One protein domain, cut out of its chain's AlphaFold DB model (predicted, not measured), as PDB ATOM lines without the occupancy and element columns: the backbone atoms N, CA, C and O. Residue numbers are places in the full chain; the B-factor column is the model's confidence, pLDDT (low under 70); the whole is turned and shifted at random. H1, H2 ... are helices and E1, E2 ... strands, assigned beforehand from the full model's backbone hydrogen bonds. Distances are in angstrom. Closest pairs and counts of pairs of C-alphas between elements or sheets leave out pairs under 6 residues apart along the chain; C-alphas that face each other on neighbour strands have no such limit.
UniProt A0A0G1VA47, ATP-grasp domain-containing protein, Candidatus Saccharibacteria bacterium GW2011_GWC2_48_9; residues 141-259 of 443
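AT A GLANCE: This is residues 141 to 259 of the 443 residues of the protein "ATP-grasp domain-containing protein" of Candidatus Saccharibacteria bacterium GW2011_GWC2_48_9 (UniProt A0A0G1VA47). A twisted parallel sheet in the order E2, E1, E5, E6 has H1 packed over one face near E2 and H2 over the opposite face at E5 and E6; the hairpin of E3 and E4 covers another side of H2 and also packs on H4, which runs side by side with H2. H1 and H4 lie towards opposite ends of the longest axis. The 119 printed residues include four named helices and six named strands, in the order E1 H1 E2 E3 E4 E5 H2 E6 H3 H4, with E3 and E4 antiparallel; the class is mixed. The whole is compact, with a radius of gyration of the C-alphas of 14.3 A, and only just elongated, spanning 43 by 28 by 24 A.

HOW THE PARTS SIT: Begin with E1, residues 144 to 150, then H1, 155 to 168, and E2, 172 to 178: they form a strand-helix-strand unit, two parallel neighbour strands with a helix between, whose crossover is right-handed. Between E1 and E2, N 146 and O 173 are 2.9 A apart. H1 is on the sheet at a height of 9.0 A, along E2 at 2 degrees on the local plane; its closest pair of C-alphas with E2 is Glu 165 and Leu 172, 6.3 A. E3, 182 to 187, and E4, 190 to 195, form a hairpin, with N 185 and O 192 at 2.9 A. E5, 207 to 210, is parallel to E1, with N 147 and O 207 at 2.8 A. H2, 216 to 228, and E6, 232 to 234, follow in a second right-handed unit with E5; N 208 and O 232 are 2.8 A apart. H2 is on the opposite face from H1, at a height of 9.8 A. The closest C-alphas of E4 and H2 are Val 193 and Ile 222, 6.6 A. H3, 237 to 240, only just touches H2, with 3 pairs of C-alphas within 8 A, the closest being the C-alphas of Ile 239 and Ala 220, 5.5 A apart; H2 touches H3 with residues 219 to 223 alone. H4, 247 to 256, touches H2 at a shallow tilt of 4 degrees, the same way, with C-alphas 221 and 249 5.4 A apart. In H1, H2 and H4 every O i to N i+4 pair is within hydrogen-bond range; H3 is too short for one.

IN THESE COORDINATES: Find C-alpha 144 at (14.402, 74.657, -74.471); from there E1 runs 19.9 A. H1 covers 19.6 A, E2 19.5 A and H2 18.1 A. H4 ends at C-alpha 256, (2.810, 53.419, -76.764).

THE WHOLE: The C-alphas farthest apart, Asp 166 and Leu 259, are 43.2 A apart. The printed part has no cut; E4 to E5 is a long link. pLDDT is under 70 at residues 141 to 143, 213 to 214 and 235 to 244.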
ATOM      1  N   MET A 141      15.573  77.220 -80.370       41.75
ATOM      2  CA  MET A 141      15.614  78.406 -79.512       41.75
ATOM      3  C   MET A 141      14.346  79.247 -79.721       41.75
ATOM      4  O   MET A 141      14.396  80.460 -79.844       41.75
ATOM      5  N   GLY A 142      13.182  78.591 -79.734       49.44
ATOM      6  CA  GLY A 142      12.295  78.884 -78.608       49.44
ATOM      7  C   GLY A 142      12.955  78.216 -77.404       49.44
ATOM      8  O   GLY A 142      13.470  77.111 -77.586       49.44
ATOM      9  N   SER A 143      13.076  78.904 -76.265       56.66
ATOM     10  CA  SER A 143      13.773  78.388 -75.076       56.66
ATOM     11  C   SER A 143      13.516  76.889 -74.904       56.66
ATOM     12  O   SER A 143      12.366  76.441 -74.965       56.66
ATOM     13  N   LYS A 144      14.585  76.083 -74.767       85.12
ATOM     14  CA  LYS A 144      14.402  74.657 -74.471       85.12
ATOM     15  C   LYS A 144      13.555  74.594 -73.218       85.12
ATOM     16  O   LYS A 144      13.902  75.241 -72.237       85.12
ATOM     17  N   ARG A 145      12.438  73.882 -73.263       90.44
ATOM     18  CA  ARG A 145      11.540  73.819 -72.118       90.44
ATOM     19  C   ARG A 145      11.757  72.524 -71.366       90.44
ATOM     20  O   ARG A 145      11.848  71.458 -71.984       90.44
ATOM     21  N   MET A 146      11.870  72.629 -70.055       95.12
ATOM     22  CA  MET A 146      11.971  71.511 -69.135       95.12
ATOM     23  C   MET A 146      10.743  71.502 -68.235       95.12
ATOM     24  O   MET A 146      10.301  72.556 -67.798       95.12
ATOM     25  N   LEU A 147      10.220  70.316 -67.954       94.81
ATOM     26  CA  LEU A 147       9.202  70.107 -66.938       94.81
ATOM     27  C   LEU A 147       9.862  69.538 -65.681       94.81
ATOM     28  O   LEU A 147      10.542  68.510 -65.747       94.81
ATOM     29  N   ILE A 148       9.631  70.176 -64.539       93.06
ATOM     30  CA  ILE A 148       9.923  69.612 -63.221       93.06
ATOM     31  C   ILE A 148       8.601  69.221 -62.567       93.06
ATOM     32  O   ILE A 148       7.726  70.064 -62.379       93.06
ATOM     33  N   LEU A 149       8.474  67.944 -62.200       91.06
ATOM     34  CA  LEU A 149       7.325  67.413 -61.469       91.06
ATOM     35  C   LEU A 149       7.688  67.090 -60.022       91.06
ATOM     36  O   LEU A 149       8.746  66.522 -59.734       91.06
ATOM     37  N   SER A 150       6.786  67.428 -59.106       87.81
ATOM     38  CA  SER A 150       6.919  67.135 -57.678       87.81
ATOM     39  C   SER A 150       5.583  66.746 -57.043       87.81
ATOM     40  O   SER A 150       4.522  66.886 -57.646       87.81
ATOM     41  N   GLN A 151       5.618  66.268 -55.799       86.50
ATOM     42  CA  GLN A 151       4.390  65.992 -55.047       86.50
ATOM     43  C   GLN A 151       3.614  67.260 -54.669       86.50
ATOM     44  O   GLN A 151       2.388  67.252 -54.673       86.50
ATOM     45  N   LYS A 152       4.324  68.338 -54.326       83.62
ATOM     46  CA  LYS A 152       3.746  69.606 -53.878       83.62
ATOM     47  C   LYS A 152       4.676  70.763 -54.214       83.62
ATOM     48  O   LYS A 152       5.898  70.603 -54.184       83.62
ATOM     49  N   TYR A 153       4.096  71.938 -54.438       83.12
ATOM     50  CA  TYR A 153       4.857  73.176 -54.559       83.12
ATOM     51  C   TYR A 153       5.669  73.451 -53.282       83.12
ATOM     52  O   TYR A 153       5.273  73.088 -52.173       83.12
ATOM     53  N   SER A 154       6.848  74.055 -53.445       81.75
ATOM     54  CA  SER A 154       7.716  74.423 -52.324       81.75
ATOM     55  C   SER A 154       8.666  75.540 -52.731       81.75
ATOM     56  O   SER A 154       9.287  75.436 -53.793       81.75
ATOM     57  N   ASP A 155       8.866  76.520 -51.855       79.31
ATOM     58  CA  ASP A 155       9.705  77.695 -52.124       79.31
ATOM     59  C   ASP A 155      11.165  77.344 -52.416       79.31
ATOM     60  O   ASP A 155      11.801  77.970 -53.263       79.31
ATOM     61  N   ASN A 156      11.679  76.279 -51.797       84.38
ATOM     62  CA  ASN A 156      13.030  75.780 -52.062       84.38
ATOM     63  C   ASN A 156      13.202  75.338 -53.524       84.38
ATOM     64  O   ASN A 156      14.248  75.577 -54.122       84.38
ATOM     65  N   VAL A 157      12.174  74.727 -54.124       84.19
ATOM     66  CA  VAL A 157      12.215  74.325 -55.543       84.19
ATOM     67  C   VAL A 157      12.066  75.532 -56.439       84.19
ATOM     68  O   VAL A 157      12.815  75.654 -57.396       84.19
ATOM     69  N   THR A 158      11.158  76.448 -56.112       79.50
ATOM     70  CA  THR A 158      11.010  77.702 -56.854       79.50
ATOM     71  C   THR A 158      12.328  78.482 -56.878       79.50
ATOM     72  O   THR A 158      12.746  78.961 -57.927       79.50
ATOM     73  N   SER A 159      13.031  78.548 -55.744       77.56
ATOM     74  CA  SER A 159      14.341  79.201 -55.631       77.56
ATOM     75  C   SER A 159      15.420  78.464 -56.427       77.56
ATOM     76  O   SER A 159      16.184  79.092 -57.153       77.56
ATOM     77  N   MET A 160      15.448  77.128 -56.355       90.06
ATOM     78  CA  MET A 160      16.328  76.302 -57.187       90.06
ATOM     79  C   MET A 160      16.095  76.558 -58.681       90.06
ATOM     80  O   MET A 160      17.057  76.705 -59.426       90.06
ATOM     81  N   ILE A 161      14.836  76.640 -59.112       85.31
ATOM     82  CA  ILE A 161      14.464  76.888 -60.508       85.31
ATOM     83  C   ILE A 161      14.943  78.259 -60.970       85.31
ATOM     84  O   ILE A 161      15.618  78.317 -61.993       85.31
ATOM     85  N   ARG A 162      14.686  79.325 -60.199       78.06
ATOM     86  CA  ARG A 162      15.188  80.676 -60.516       78.06
ATOM     87  C   ARG A 162      16.702  80.672 -60.701       78.06
ATOM     88  O   ARG A 162      17.192  81.112 -61.732       78.06
ATOM     89  N   ASN A 163      17.429  80.055 -59.766       87.50
ATOM     90  CA  ASN A 163      18.880  79.933 -59.867       87.50
ATOM     91  C   ASN A 163      19.304  79.184 -61.144       87.50
ATOM     92  O   ASN A 163      20.254  79.600 -61.804       87.50
ATOM     93  N   ILE A 164      18.627  78.093 -61.516       90.50
ATOM     94  CA  ILE A 164      18.936  77.350 -62.749       90.50
ATOM     95  C   ILE A 164      18.655  78.205 -63.990       90.50
ATOM     96  O   ILE A 164      19.479  78.222 -64.904       90.50
ATOM     97  N   GLU A 165      17.522  78.903 -64.047       82.56
ATOM     98  CA  GLU A 165      17.147  79.754 -65.182       82.56
ATOM     99  C   GLU A 165      18.106  80.941 -65.354       82.56
ATOM    100  O   GLU A 165      18.543  81.211 -66.480       82.56
ATOM    101  N   ASP A 166      18.527  81.567 -64.251       79.06
ATOM    102  CA  ASP A 166      19.533  82.635 -64.235       79.06
ATOM    103  C   ASP A 166      20.867  82.145 -64.822       79.06
ATOM    104  O   ASP A 166      21.436  82.772 -65.722       79.06
ATOM    105  N   HIS A 167      21.335  80.964 -64.399       90.38
ATOM    106  CA  HIS A 167      22.539  80.333 -64.961       90.38
ATOM    107  C   HIS A 167      22.349  79.899 -66.422       90.38
ATOM    108  O   HIS A 167      23.291  79.913 -67.225       90.38
ATOM    109  N   ALA A 168      21.133  79.502 -66.797       86.00
ATOM    110  CA  ALA A 168      20.814  79.104 -68.158       86.00
ATOM    111  C   ALA A 168      20.755  80.295 -69.124       86.00
ATOM    112  O   ALA A 168      20.859  80.066 -70.332       86.00
ATOM    113  N   GLN A 169      20.637  81.534 -68.627       82.06
ATOM    114  CA  GLN A 169      20.650  82.777 -69.411       82.06
ATOM    115  C   GLN A 169      19.672  82.726 -70.600       82.06
ATOM    116  O   GLN A 169      20.049  82.942 -71.753       82.06
ATOM    117  N   GLY A 170      18.422  82.332 -70.334       75.06
ATOM    118  CA  GLY A 170      17.350  82.243 -71.336       75.06
ATOM    119  C   GLY A 170      17.435  81.048 -72.300       75.06
ATOM    120  O   GLY A 170      16.561  80.875 -73.149       75.06
ATOM    121  N   ARG A 171      18.456  80.186 -72.179       83.19
ATOM    122  CA  ARG A 171      18.598  78.971 -73.013       83.19
ATOM    123  C   ARG A 171      17.666  77.834 -72.582       83.19
ATOM    124  O   ARG A 171      17.416  76.926 -73.378       83.19
ATOM    125  N   LEU A 172      17.184  77.875 -71.341       86.81
ATOM    126  CA  LEU A 172      16.273  76.909 -70.734       86.81
ATOM    127  C   LEU A 172      15.152  77.678 -70.030       86.81
ATOM    128  O   LEU A 172      15.443  78.606 -69.285       86.81
ATOM    129  N   ALA A 173      13.908  77.286 -70.282       85.69
ATOM    130  CA  ALA A 173      12.745  77.684 -69.498       85.69
ATOM    131  C   ALA A 173      12.234  76.461 -68.734       85.69
ATOM    132  O   ALA A 173      12.231  75.354 -69.284       85.69
ATOM    133  N   ILE A 174      11.811  76.649 -67.491       89.62
ATOM    134  CA  ILE A 174      11.387  75.560 -66.620       89.62
ATOM    135  C   ILE A 174       9.931  75.768 -66.207       89.62
ATOM    136  O   ILE A 174       9.591  76.727 -65.523       89.62
ATOM    137  N   ASP A 175       9.084  74.815 -66.582       90.88
ATOM    138  CA  ASP A 175       7.729  74.702 -66.055       90.88
ATOM    139  C   ASP A 175       7.787  73.826 -64.797       90.88
ATOM    140  O   ASP A 175       8.335  72.717 -64.817       90.88
ATOM    141  N   TYR A 176       7.240  74.327 -63.690       89.06
ATOM    142  CA  TYR A 176       7.166  73.615 -62.421       89.06
ATOM    143  C   TYR A 176       5.722  73.244 -62.131       89.06
ATOM    144  O   TYR A 176       4.886  74.125 -61.956       89.06
ATOM    145  N   ALA A 177       5.437  71.949 -62.062       89.69
ATOM    146  CA  ALA A 177       4.103  71.452 -61.774       89.69
ATOM    147  C   ALA A 177       4.123  70.364 -60.699       89.69
ATOM    148  O   ALA A 177       5.160  69.786 -60.348       89.69
ATOM    149  N   THR A 178       2.943  70.070 -60.172       89.31
ATOM    150  CA  THR A 178       2.715  68.931 -59.289       89.31
ATOM    151  C   THR A 178       2.062  67.782 -60.041       89.31
ATOM    152  O   THR A 178       1.484  67.965 -61.108       89.31
ATOM    153  N   TYR A 179       2.108  66.578 -59.474       90.62
ATOM    154  CA  TYR A 179       1.379  65.440 -60.044       90.62
ATOM    155  C   TYR A 179      -0.141  65.664 -60.108       90.62
ATOM    156  O   TYR A 179      -0.790  65.093 -60.978       90.62
ATOM    157  N   SER A 180      -0.704  66.516 -59.243       89.62
ATOM    158  CA  SER A 180      -2.125  66.894 -59.288       89.62
ATOM    159  C   SER A 180      -2.467  67.727 -60.529       89.62
ATOM    160  O   SER A 180      -3.603  67.717 -60.994       89.62
ATOM    161  N   ASP A 181      -1.483  68.407 -61.116       87.50
ATOM    162  CA  ASP A 181      -1.675  69.200 -62.332       87.50
ATOM    163  C   ASP A 181      -1.677  68.332 -63.601       87.50
ATOM    164  O   ASP A 181      -1.925  68.841 -64.694       87.50
ATOM    165  N   VAL A 182      -1.386  67.032 -63.483       93.94
ATOM    166  CA  VAL A 182      -1.254  66.122 -64.621       93.94
ATOM    167  C   VAL A 182      -2.555  65.365 -64.872       93.94
ATOM    168  O   VAL A 182      -3.091  64.706 -63.983       93.94
ATOM    169  N   THR A 183      -3.005  65.395 -66.124       95.69
ATOM    170  CA  THR A 183      -4.052  64.511 -66.645       95.69
ATOM    171  C   THR A 183      -3.431  63.576 -67.680       95.69
ATOM    172  O   THR A 183      -2.744  64.029 -68.598       95.69
ATOM    173  N   ILE A 184      -3.685  62.273 -67.567       97.56
ATOM    174  CA  ILE A 184      -3.355  61.301 -68.619       97.56
ATOM    175  C   ILE A 184      -4.639  60.932 -69.347       97.56
ATOM    176  O   ILE A 184      -5.635  60.611 -68.706       97.56
ATOM    177  N   ARG A 185      -4.610  60.963 -70.678       97.19
ATOM    178  CA  ARG A 185      -5.719  60.525 -71.527       97.19
ATOM    179  C   ARG A 185      -5.251  59.458 -72.503       97.19
ATOM    180  O   ARG A 185      -4.153  59.544 -73.051       97.19
ATOM    181  N   PHE A 186      -6.112  58.485 -72.725       96.12
ATOM    182  CA  PHE A 186      -6.015  57.464 -73.749       96.12
ATOM    183  C   PHE A 186      -7.210  57.672 -74.673       96.12
ATOM    184  O   PHE A 186      -8.344  57.608 -74.213       96.12
ATOM    185  N   GLU A 187      -6.964  57.992 -75.938       90.25
ATOM    186  CA  GLU A 187      -8.006  58.316 -76.911       90.25
ATOM    187  C   GLU A 187      -7.664  57.681 -78.255       90.25
ATOM    188  O   GLU A 187      -6.606  57.955 -78.835       90.25
ATOM    189  N   SER A 188      -8.552  56.827 -78.764       81.38
ATOM    190  CA  SER A 188      -8.390  56.166 -80.066       81.38
ATOM    191  C   SER A 188      -7.027  55.465 -80.215       81.38
ATOM    192  O   SER A 188      -6.369  55.550 -81.254       81.38
ATOM    193  N   GLY A 189      -6.560  54.815 -79.142       74.44
ATOM    194  CA  GLY A 189      -5.260  54.129 -79.080       74.44
ATOM    195  C   GLY A 189      -4.038  55.037 -78.889       74.44
ATOM    196  O   GLY A 189      -2.913  54.543 -78.871       74.44
ATOM    197  N   ASN A 190      -4.224  56.351 -78.731       85.19
ATOM    198  CA  ASN A 190      -3.146  57.289 -78.437       85.19
ATOM    199  C   ASN A 190      -3.143  57.673 -76.963       85.19
ATOM    200  O   ASN A 190      -4.162  58.071 -76.411       85.19
ATOM    201  N   MET A 191      -1.964  57.654 -76.351       92.94
ATOM    202  CA  MET A 191      -1.746  58.270 -75.048       92.94
ATOM    203  C   MET A 191      -1.399  59.754 -75.223       92.94
ATOM    204  O   MET A 191      -0.662  60.113 -76.149       92.94
ATOM    205  N   ARG A 192      -1.893  60.597 -74.314       93.69
ATOM    206  CA  ARG A 192      -1.480  61.987 -74.096       93.69
ATOM    207  C   ARG A 192      -1.303  62.239 -72.608       93.69
ATOM    208  O   ARG A 192      -2.021  61.677 -71.782       93.69
ATOM    209  N   VAL A 193      -0.353  63.099 -72.273       96.06
ATOM    210  CA  VAL A 193      -0.095  63.512 -70.892       96.06
ATOM    211  C   VAL A 193      -0.054  65.022 -70.885       96.06
ATOM    212  O   VAL A 193       0.820  65.617 -71.510       96.06
ATOM    213  N   PHE A 194      -1.002  65.636 -70.192       91.81
ATOM    214  CA  PHE A 194      -1.220  67.071 -70.216       91.81
ATOM    215  C   PHE A 194      -0.941  67.681 -68.847       91.81
ATOM    216  O   PHE A 194      -1.382  67.152 -67.830       91.81
ATOM    217  N   VAL A 195      -0.223  68.803 -68.827       89.12
ATOM    218  CA  VAL A 195       0.028  69.601 -67.625       89.12
ATOM    219  C   VAL A 195      -0.944  70.776 -67.631       89.12
ATOM    220  O   VAL A 195      -0.752  71.740 -68.377       89.12
ATOM    221  N   LYS A 196      -1.995  70.689 -66.808       81.56
ATOM    222  CA  LYS A 196      -3.144  71.609 -66.800       81.56
ATOM    223  C   LYS A 196      -2.730  73.065 -66.603       81.56
ATOM    224  O   LYS A 196      -3.128  73.916 -67.394       81.56
ATOM    225  N   THR A 197      -1.865  73.334 -65.626       77.06
ATOM    226  CA  THR A 197      -1.384  74.685 -65.278       77.06
ATOM    227  C   THR A 197      -0.779  75.434 -66.461       77.06
ATOM    228  O   THR A 197      -0.959  76.641 -66.591       77.06
ATOM    229  N   TYR A 198      -0.082  74.718 -67.345       77.31
ATOM    230  CA  TYR A 198       0.604  75.296 -68.504       77.31
ATOM    231  C   TYR A 198      -0.128  75.061 -69.823       77.31
ATOM    232  O   TYR A 198       0.357  75.485 -70.871       77.31
ATOM    233  N   GLN A 199      -1.266  74.369 -69.766       81.44
ATOM    234  CA  GLN A 199      -2.030  73.911 -70.917       81.44
ATOM    235  C   GLN A 199      -1.154  73.248 -71.991       81.44
ATOM    236  O   GLN A 199      -1.252  73.563 -73.178       81.44
ATOM    237  N   ARG A 200      -0.255  72.353 -71.564       85.25
ATOM    238  CA  ARG A 200       0.803  71.810 -72.423       85.25
ATOM    239  C   ARG A 200       0.852  70.292 -72.392       85.25
ATOM    240  O   ARG A 200       0.791  69.696 -71.316       85.25
ATOM    241  N   ASP A 201       1.043  69.668 -73.550       91.94
ATOM    242  CA  ASP A 201       1.334  68.236 -73.620       91.94
ATOM    243  C   ASP A 201       2.807  67.964 -73.266       91.94
ATOM    244  O   ASP A 201       3.715  68.710 -73.639       91.94
ATOM    245  N   VAL A 202       3.076  66.869 -72.553       93.75
ATOM    246  CA  VAL A 202       4.431  66.497 -72.128       93.75
ATOM    247  C   VAL A 202       5.385  66.303 -73.318       93.75
ATOM    248  O   VAL A 202       6.587  66.525 -73.178       93.75
ATOM    249  N   SER A 203       4.873  65.958 -74.502       91.88
ATOM    250  CA  SER A 203       5.657  65.845 -75.741       91.88
ATOM    251  C   SER A 203       6.256  67.168 -76.234       91.88
ATOM    252  O   SER A 203       7.190  67.153 -77.033       91.88
ATOM    253  N   GLU A 204       5.763  68.312 -75.755       89.50
ATOM    254  CA  GLU A 204       6.280  69.632 -76.124       89.50
ATOM    255  C   GLU A 204       7.531  70.035 -75.330       89.50
ATOM    256  O   GLU A 204       8.210  71.008 -75.678       89.50
ATOM    257  N   TYR A 205       7.854  69.310 -74.258       93.19
ATOM    258  CA  TYR A 205       9.071  69.542 -73.490       93.19
ATOM    259  C   TYR A 205      10.268  68.856 -74.139       93.19
ATOM    260  O   TYR A 205      10.169  67.857 -74.840       93.19
ATOM    261  N   THR A 206      11.453  69.380 -73.853       93.19
ATOM    262  CA  THR A 206      12.720  68.746 -74.247       93.19
ATOM    263  C   THR A 206      13.271  67.827 -73.161       93.19
ATOM    264  O   THR A 206      14.085  66.945 -73.446       93.19
ATOM    265  N   LEU A 207      12.839  68.044 -71.917       94.19
ATOM    266  CA  LEU A 207      13.355  67.382 -70.731       94.19
ATOM    267  C   LEU A 207      12.271  67.295 -69.652       94.19
ATOM    268  O   LEU A 207      11.609  68.290 -69.376       94.19
ATOM    269  N   VAL A 208      12.136  66.137 -69.010       93.88
ATOM    270  CA  VAL A 208      11.305  65.934 -67.817       93.88
ATOM    271  C   VAL A 208      12.193  65.452 -66.674       93.88
ATOM    272  O   VAL A 208      13.013  64.547 -66.853       93.88
ATOM    273  N   HIS A 209      12.023  66.045 -65.497       92.69
ATOM    274  CA  HIS A 209      12.656  65.604 -64.260       92.69
ATOM    275  C   HIS A 209      11.610  65.424 -63.162       92.69
ATOM    276  O   HIS A 209      10.783  66.303 -62.914       92.69
ATOM    277  N   PHE A 210      11.673  64.281 -62.490       90.06
ATOM    278  CA  PHE A 210      10.835  63.972 -61.342       90.06
ATOM    279  C   PHE A 210      11.632  64.263 -60.073       90.06
ATOM    280  O   PHE A 210      12.477  63.467 -59.679       90.06
ATOM    281  N   LYS A 211      11.354  65.388 -59.408       86.31
ATOM    282  CA  LYS A 211      12.035  65.754 -58.156       86.31
ATOM    283  C   LYS A 211      11.785  64.711 -57.055       86.31
ATOM    284  O   LYS A 211      12.639  64.457 -56.214       86.31
ATOM    285  N   THR A 212      10.581  64.146 -57.030       73.88
ATOM    286  CA  THR A 212      10.148  63.149 -56.043       73.88
ATOM    287  C   THR A 212       9.250  62.124 -56.719       73.88
ATOM    288  O   THR A 212       8.211  62.517 -57.240       73.88
ATOM    289  N   SER A 213       9.576  60.834 -56.684       67.06
ATOM    290  CA  SER A 213       8.727  59.770 -57.248       67.06
ATOM    291  C   SER A 213       7.796  59.195 -56.176       67.06
ATOM    292  O   SER A 213       8.178  58.273 -55.461       67.06
ATOM    293  N   VAL A 214       6.590  59.758 -56.038       63.50
ATOM    294  CA  VAL A 214       5.653  59.399 -54.947       63.50
ATOM    295  C   VAL A 214       4.440  58.604 -55.446       63.50
ATOM    296  O   VAL A 214       3.930  57.757 -54.730       63.50
ATOM    297  N   ALA A 215       4.053  58.784 -56.713       75.19
ATOM    298  CA  ALA A 215       3.052  57.970 -57.406       75.19
ATOM    299  C   ALA A 215       3.753  57.193 -58.525       75.19
ATOM    300  O   ALA A 215       3.939  57.716 -59.628       75.19
ATOM    301  N   ARG A 216       4.251  55.989 -58.217       83.88
ATOM    302  CA  ARG A 216       5.177  55.281 -59.113       83.88
ATOM    303  C   ARG A 216       4.538  54.927 -60.458       83.88
ATOM    304  O   ARG A 216       5.161  55.205 -61.475       83.88
ATOM    305  N   ASP A 217       3.293  54.453 -60.475       87.69
ATOM    306  CA  ASP A 217       2.548  54.156 -61.707       87.69
ATOM    307  C   ASP A 217       2.355  55.386 -62.593       87.69
ATOM    308  O   ASP A 217       2.646  55.351 -63.789       87.69
ATOM    309  N   LEU A 218       1.937  56.508 -61.997       90.00
ATOM    310  CA  LEU A 218       1.803  57.784 -62.700       90.00
ATOM    311  C   LEU A 218       3.156  58.244 -63.258       90.00
ATOM    312  O   LEU A 218       3.266  58.581 -64.433       90.00
ATOM    313  N   THR A 219       4.203  58.217 -62.432       90.31
ATOM    314  CA  THR A 219       5.566  58.606 -62.826       90.31
ATOM    315  C   THR A 219       6.057  57.746 -63.993       90.31
ATOM    316  O   THR A 219       6.577  58.271 -64.979       90.31
ATOM    317  N   ALA A 220       5.844  56.431 -63.912       90.00
ATOM    318  CA  ALA A 220       6.218  55.478 -64.942       90.00
ATOM    319  C   ALA A 220       5.446  55.721 -66.246       90.00
ATOM    320  O   ALA A 220       6.058  55.753 -67.317       90.00
ATOM    321  N   ALA A 221       4.134  55.968 -66.170       92.44
ATOM    322  CA  ALA A 221       3.296  56.286 -67.323       92.44
ATOM    323  C   ALA A 221       3.750  57.585 -68.017       92.44
ATOM    324  O   ALA A 221       3.971  57.589 -69.230       92.44
ATOM    325  N   ILE A 222       3.985  58.664 -67.256       93.50
ATOM    326  CA  ILE A 222       4.499  59.941 -67.782       93.50
ATOM    327  C   ILE A 222       5.860  59.736 -68.451       93.50
ATOM    328  O   ILE A 222       6.074  60.193 -69.573       93.50
ATOM    329  N   ALA A 223       6.784  59.037 -67.790       91.75
ATOM    330  CA  ALA A 223       8.123  58.799 -68.319       91.75
ATOM    331  C   ALA A 223       8.094  57.969 -69.605       91.75
ATOM    332  O   ALA A 223       8.823  58.269 -70.554       91.75
ATOM    333  N   ARG A 224       7.247  56.935 -69.659       90.56
ATOM    334  CA  ARG A 224       7.079  56.104 -70.851       90.56
ATOM    335  C   ARG A 224       6.533  56.921 -72.018       90.56
ATOM    336  O   ARG A 224       7.102  56.861 -73.107       90.56
ATOM    337  N   TYR A 225       5.499  57.725 -71.773       93.00
ATOM    338  CA  TYR A 225       4.948  58.640 -72.768       93.00
ATOM    339  C   TYR A 225       5.986  59.649 -73.272       93.00
ATOM    340  O   TYR A 225       6.212  59.768 -74.471       93.00
ATOM    341  N   ALA A 226       6.672  60.339 -72.360       92.56
ATOM    342  CA  ALA A 226       7.700  61.314 -72.698       92.56
ATOM    343  C   ALA A 226       8.760  60.694 -73.629       92.56
ATOM    344  O   ALA A 226       9.068  61.236 -74.692       92.56
ATOM    345  N   ARG A 227       9.252  59.497 -73.293       88.75
ATOM    346  CA  ARG A 227      10.250  58.783 -74.101       88.75
ATOM    347  C   ARG A 227       9.733  58.354 -75.466       88.75
ATOM    348  O   ARG A 227      10.466  58.503 -76.441       88.75
ATOM    349  N   SER A 228       8.507  57.836 -75.552       86.12
ATOM    350  CA  SER A 228       7.922  57.436 -76.841       86.12
ATOM    351  C   SER A 228       7.734  58.631 -77.786       86.12
ATOM    352  O   SER A 228       7.674  58.459 -79.001       86.12
ATOM    353  N   ARG A 229       7.722  59.854 -77.237       86.62
ATOM    354  CA  ARG A 229       7.683  61.130 -77.965       86.62
ATOM    355  C   ARG A 229       9.056  61.789 -78.159       86.62
ATOM    356  O   ARG A 229       9.129  62.896 -78.679       86.62
ATOM    357  N   GLY A 230      10.148  61.126 -77.773       87.44
ATOM    358  CA  GLY A 230      11.513  61.644 -77.928       87.44
ATOM    359  C   GLY A 230      11.938  62.673 -76.874       87.44
ATOM    360  O   GLY A 230      12.997  63.288 -77.012       87.44
ATOM    361  N   VAL A 231      11.152  62.852 -75.811       91.06
ATOM    362  CA  VAL A 231      11.482  63.733 -74.686       91.06
ATOM    363  C   VAL A 231      12.472  63.031 -73.762       91.06
ATOM    364  O   VAL A 231      12.295  61.866 -73.390       91.06
ATOM    365  N   LYS A 232      13.537  63.737 -73.366       92.62
ATOM    366  CA  LYS A 232      14.525  63.192 -72.432       92.62
ATOM    367  C   LYS A 232      13.933  63.151 -71.022       92.62
ATOM    368  O   LYS A 232      13.321  64.114 -70.578       92.62
ATOM    369  N   VAL A 233      14.168  62.062 -70.297       90.56
ATOM    370  CA  VAL A 233      13.745  61.895 -68.900       90.56
ATOM    371  C   VAL A 233      14.985  61.657 -68.038       90.56
ATOM    372  O   VAL A 233      15.841  60.855 -68.419       90.56
ATOM    373  N   ILE A 234      15.113  62.378 -66.922       85.81
ATOM    374  CA  ILE A 234      16.201  62.217 -65.938       85.81
ATOM    375  C   ILE A 234      15.762  61.213 -64.853       85.81
ATOM    376  O   ILE A 234      14.583  61.178 -64.511       85.81
ATOM    377  N   ASP A 235      16.706  60.411 -64.340       68.06
ATOM    378  CA  ASP A 235      16.522  59.403 -63.272       68.06
ATOM    379  C   ASP A 235      15.631  58.199 -63.655       68.06
ATOM    380  O   ASP A 235      14.656  57.845 -62.999       68.06
ATOM    381  N   LEU A 236      16.008  57.537 -64.756       61.06
ATOM    382  CA  LEU A 236      15.273  56.445 -65.416       61.06
ATOM    383  C   LEU A 236      15.270  55.092 -64.687       61.06
ATOM    384  O   LEU A 236      14.399  54.265 -64.960       61.06
ATOM    385  N   GLU A 237      16.257  54.824 -63.832       57.59
ATOM    386  CA  GLU A 237      16.502  53.466 -63.321       57.59
ATOM    387  C   GLU A 237      15.360  52.943 -62.440       57.59
ATOM    388  O   GLU A 237      15.035  51.759 -62.499       57.59
ATOM    389  N   ALA A 238      14.653  53.830 -61.733       53.16
ATOM    390  CA  ALA A 238      13.469  53.466 -60.952       53.16
ATOM    391  C   ALA A 238      12.259  53.040 -61.814       53.16
ATOM    392  O   ALA A 238      11.315  52.454 -61.292       53.16
ATOM    393  N   ILE A 239      12.273  53.338 -63.122       59.41
ATOM    394  CA  ILE A 239      11.144  53.126 -64.042       59.41
ATOM    395  C   ILE A 239      11.418  51.991 -65.038       59.41
ATOM    396  O   ILE A 239      10.480  51.331 -65.474       59.41
ATOM    397  N   ARG A 240      12.685  51.723 -65.398       57.12
ATOM    398  CA  ARG A 240      13.040  50.653 -66.359       57.12
ATOM    399  C   ARG A 240      12.560  49.258 -65.941       57.12
ATOM    400  O   ARG A 240      12.338  48.435 -66.818       57.12
ATOM    401  N   HIS A 241      12.415  49.021 -64.640       59.47
ATOM    402  CA  HIS A 241      11.990  47.744 -64.059       59.47
ATOM    403  C   HIS A 241      10.706  47.897 -63.237       59.47
ATOM    404  O   HIS A 241      10.486  47.152 -62.282       59.47
ATOM    405  N   PHE A 242       9.893  48.914 -63.537       66.38
ATOM    406  CA  PHE A 242       8.655  49.118 -62.804       66.38
ATOM    407  C   PHE A 242       7.693  47.957 -63.101       66.38
ATOM    408  O   PHE A 242       7.445  47.683 -64.273       66.38
ATOM    409  N   PRO A 243       7.188  47.246 -62.077       62.19
ATOM    410  CA  PRO A 243       6.354  46.077 -62.301       62.19
ATOM    411  C   PRO A 243       5.054  46.491 -63.005       62.19
ATOM    412  O   PRO A 243       4.347  47.383 -62.540       62.19
ATOM    413  N   ASP A 244       4.748  45.830 -64.124       63.97
ATOM    414  CA  ASP A 244       3.643  46.118 -65.054       63.97
ATOM    415  C   ASP A 244       2.238  45.799 -64.493       63.97
ATOM    416  O   ASP A 244       1.377  45.228 -65.169       63.97
ATOM    417  N   MET A 245       1.993  46.119 -63.223       72.62
ATOM    418  CA  MET A 245       0.873  45.570 -62.460       72.62
ATOM    419  C   MET A 245      -0.378  46.442 -62.503       72.62
ATOM    420  O   MET A 245      -1.479  45.900 -62.476       72.62
ATOM    421  N   SER A 246      -0.264  47.771 -62.605       90.06
ATOM    422  CA  SER A 246      -1.462  48.618 -62.649       90.06
ATOM    423  C   SER A 246      -2.072  48.720 -64.039       90.06
ATOM    424  O   SER A 246      -1.377  48.735 -65.054       90.06
ATOM    425  N   LYS A 247      -3.393  48.898 -64.081       91.62
ATOM    426  CA  LYS A 247      -4.132  49.176 -65.318       91.62
ATOM    427  C   LYS A 247      -3.649  50.461 -65.998       91.62
ATOM    428  O   LYS A 247      -3.521  50.487 -67.216       91.62
ATOM    429  N   LEU A 248      -3.308  51.497 -65.222       93.88
ATOM    430  CA  LEU A 248      -2.767  52.751 -65.758       93.88
ATOM    431  C   LEU A 248      -1.465  52.513 -66.529       93.88
ATOM    432  O   LEU A 248      -1.326  52.969 -67.667       93.88
ATOM    433  N   TYR A 249      -0.506  51.816 -65.914       92.94
ATOM    434  CA  TYR A 249       0.778  51.592 -66.562       92.94
ATOM    435  C   TYR A 249       0.655  50.600 -67.719       92.94
ATOM    436  O   TYR A 249       1.213  50.858 -68.782       92.94
ATOM    437  N   GLN A 250      -0.166  49.552 -67.589       94.06
ATOM    438  CA  GLN A 250      -0.483  48.658 -68.705       94.06
ATOM    439  C   GLN A 250      -1.066  49.428 -69.898       94.06
ATOM    440  O   GLN A 250      -0.597  49.249 -71.021       94.06
ATOM    441  N   TYR A 251      -2.011  50.349 -69.681       95.75
ATOM    442  CA  TYR A 251      -2.552  51.183 -70.757       95.75
ATOM    443  C   TYR A 251      -1.491  52.083 -71.387       95.75
ATOM    444  O   TYR A 251      -1.471  52.234 -72.609       95.75
ATOM    445  N   ALA A 252      -0.566  52.628 -70.591       94.25
ATOM    446  CA  ALA A 252       0.579  53.368 -71.116       94.25
ATOM    447  C   ALA A 252       1.482  52.481 -71.985       94.25
ATOM    448  O   ALA A 252       1.862  52.888 -73.084       94.25
ATOM    449  N   VAL A 253       1.789  51.261 -71.538       92.44
ATOM    450  CA  VAL A 253       2.580  50.289 -72.300       92.44
ATOM    451  C   VAL A 253       1.911  49.973 -73.629       92.44
ATOM    452  O   VAL A 253       2.483  50.275 -74.676       92.44
ATOM    453  N   LEU A 254       0.680  49.469 -73.583       93.75
ATOM    454  CA  LEU A 254      -0.093  49.062 -74.753       93.75
ATOM    455  C   LEU A 254      -0.265  50.219 -75.749       93.75
ATOM    456  O   LEU A 254       0.078  50.072 -76.920       93.75
ATOM    457  N   SER A 255      -0.669  51.402 -75.280       93.56
ATOM    458  CA  SER A 255      -0.903  52.562 -76.154       93.56
ATOM    459  C   SER A 255       0.379  53.062 -76.828       93.56
ATOM    460  O   SER A 255       0.361  53.443 -77.996       93.56
ATOM    461  N   THR A 256       1.525  53.047 -76.132       87.88
ATOM    462  CA  THR A 256       2.810  53.419 -76.764       87.88
ATOM    463  C   THR A 256       3.297  52.400 -77.793       87.88
ATOM    464  O   THR A 256       4.028  52.770 -78.710       87.88
ATOM    465  N   GLU A 257       2.837  51.156 -77.686       87.69
ATOM    466  CA  GLU A 257       3.060  50.078 -78.656       87.69
ATOM    467  C   GLU A 257       1.944  50.006 -79.713       87.69
ATOM    468  O   GLU A 257       1.922  49.081 -80.521       87.69
ATOM    469  N   ARG A 258       1.047  51.006 -79.744       86.19
ATOM    470  CA  ARG A 258      -0.083  51.131 -80.685       86.19
ATOM    471  C   ARG A 258      -1.129  50.019 -80.559       86.19
ATOM    472  O   ARG A 258      -1.900  49.795 -81.489       86.19
ATOM    473  N   LEU A 259      -1.183  49.358 -79.408       92.25
ATOM    474  CA  LEU A 259      -2.240  48.421 -79.053       92.25
ATOM    475  C   LEU A 259      -3.392  49.208 -78.432       92.25
ATOM    476  O   LEU A 259      -3.194  50.000 -77.506       92.25
TER     477      LEU A 259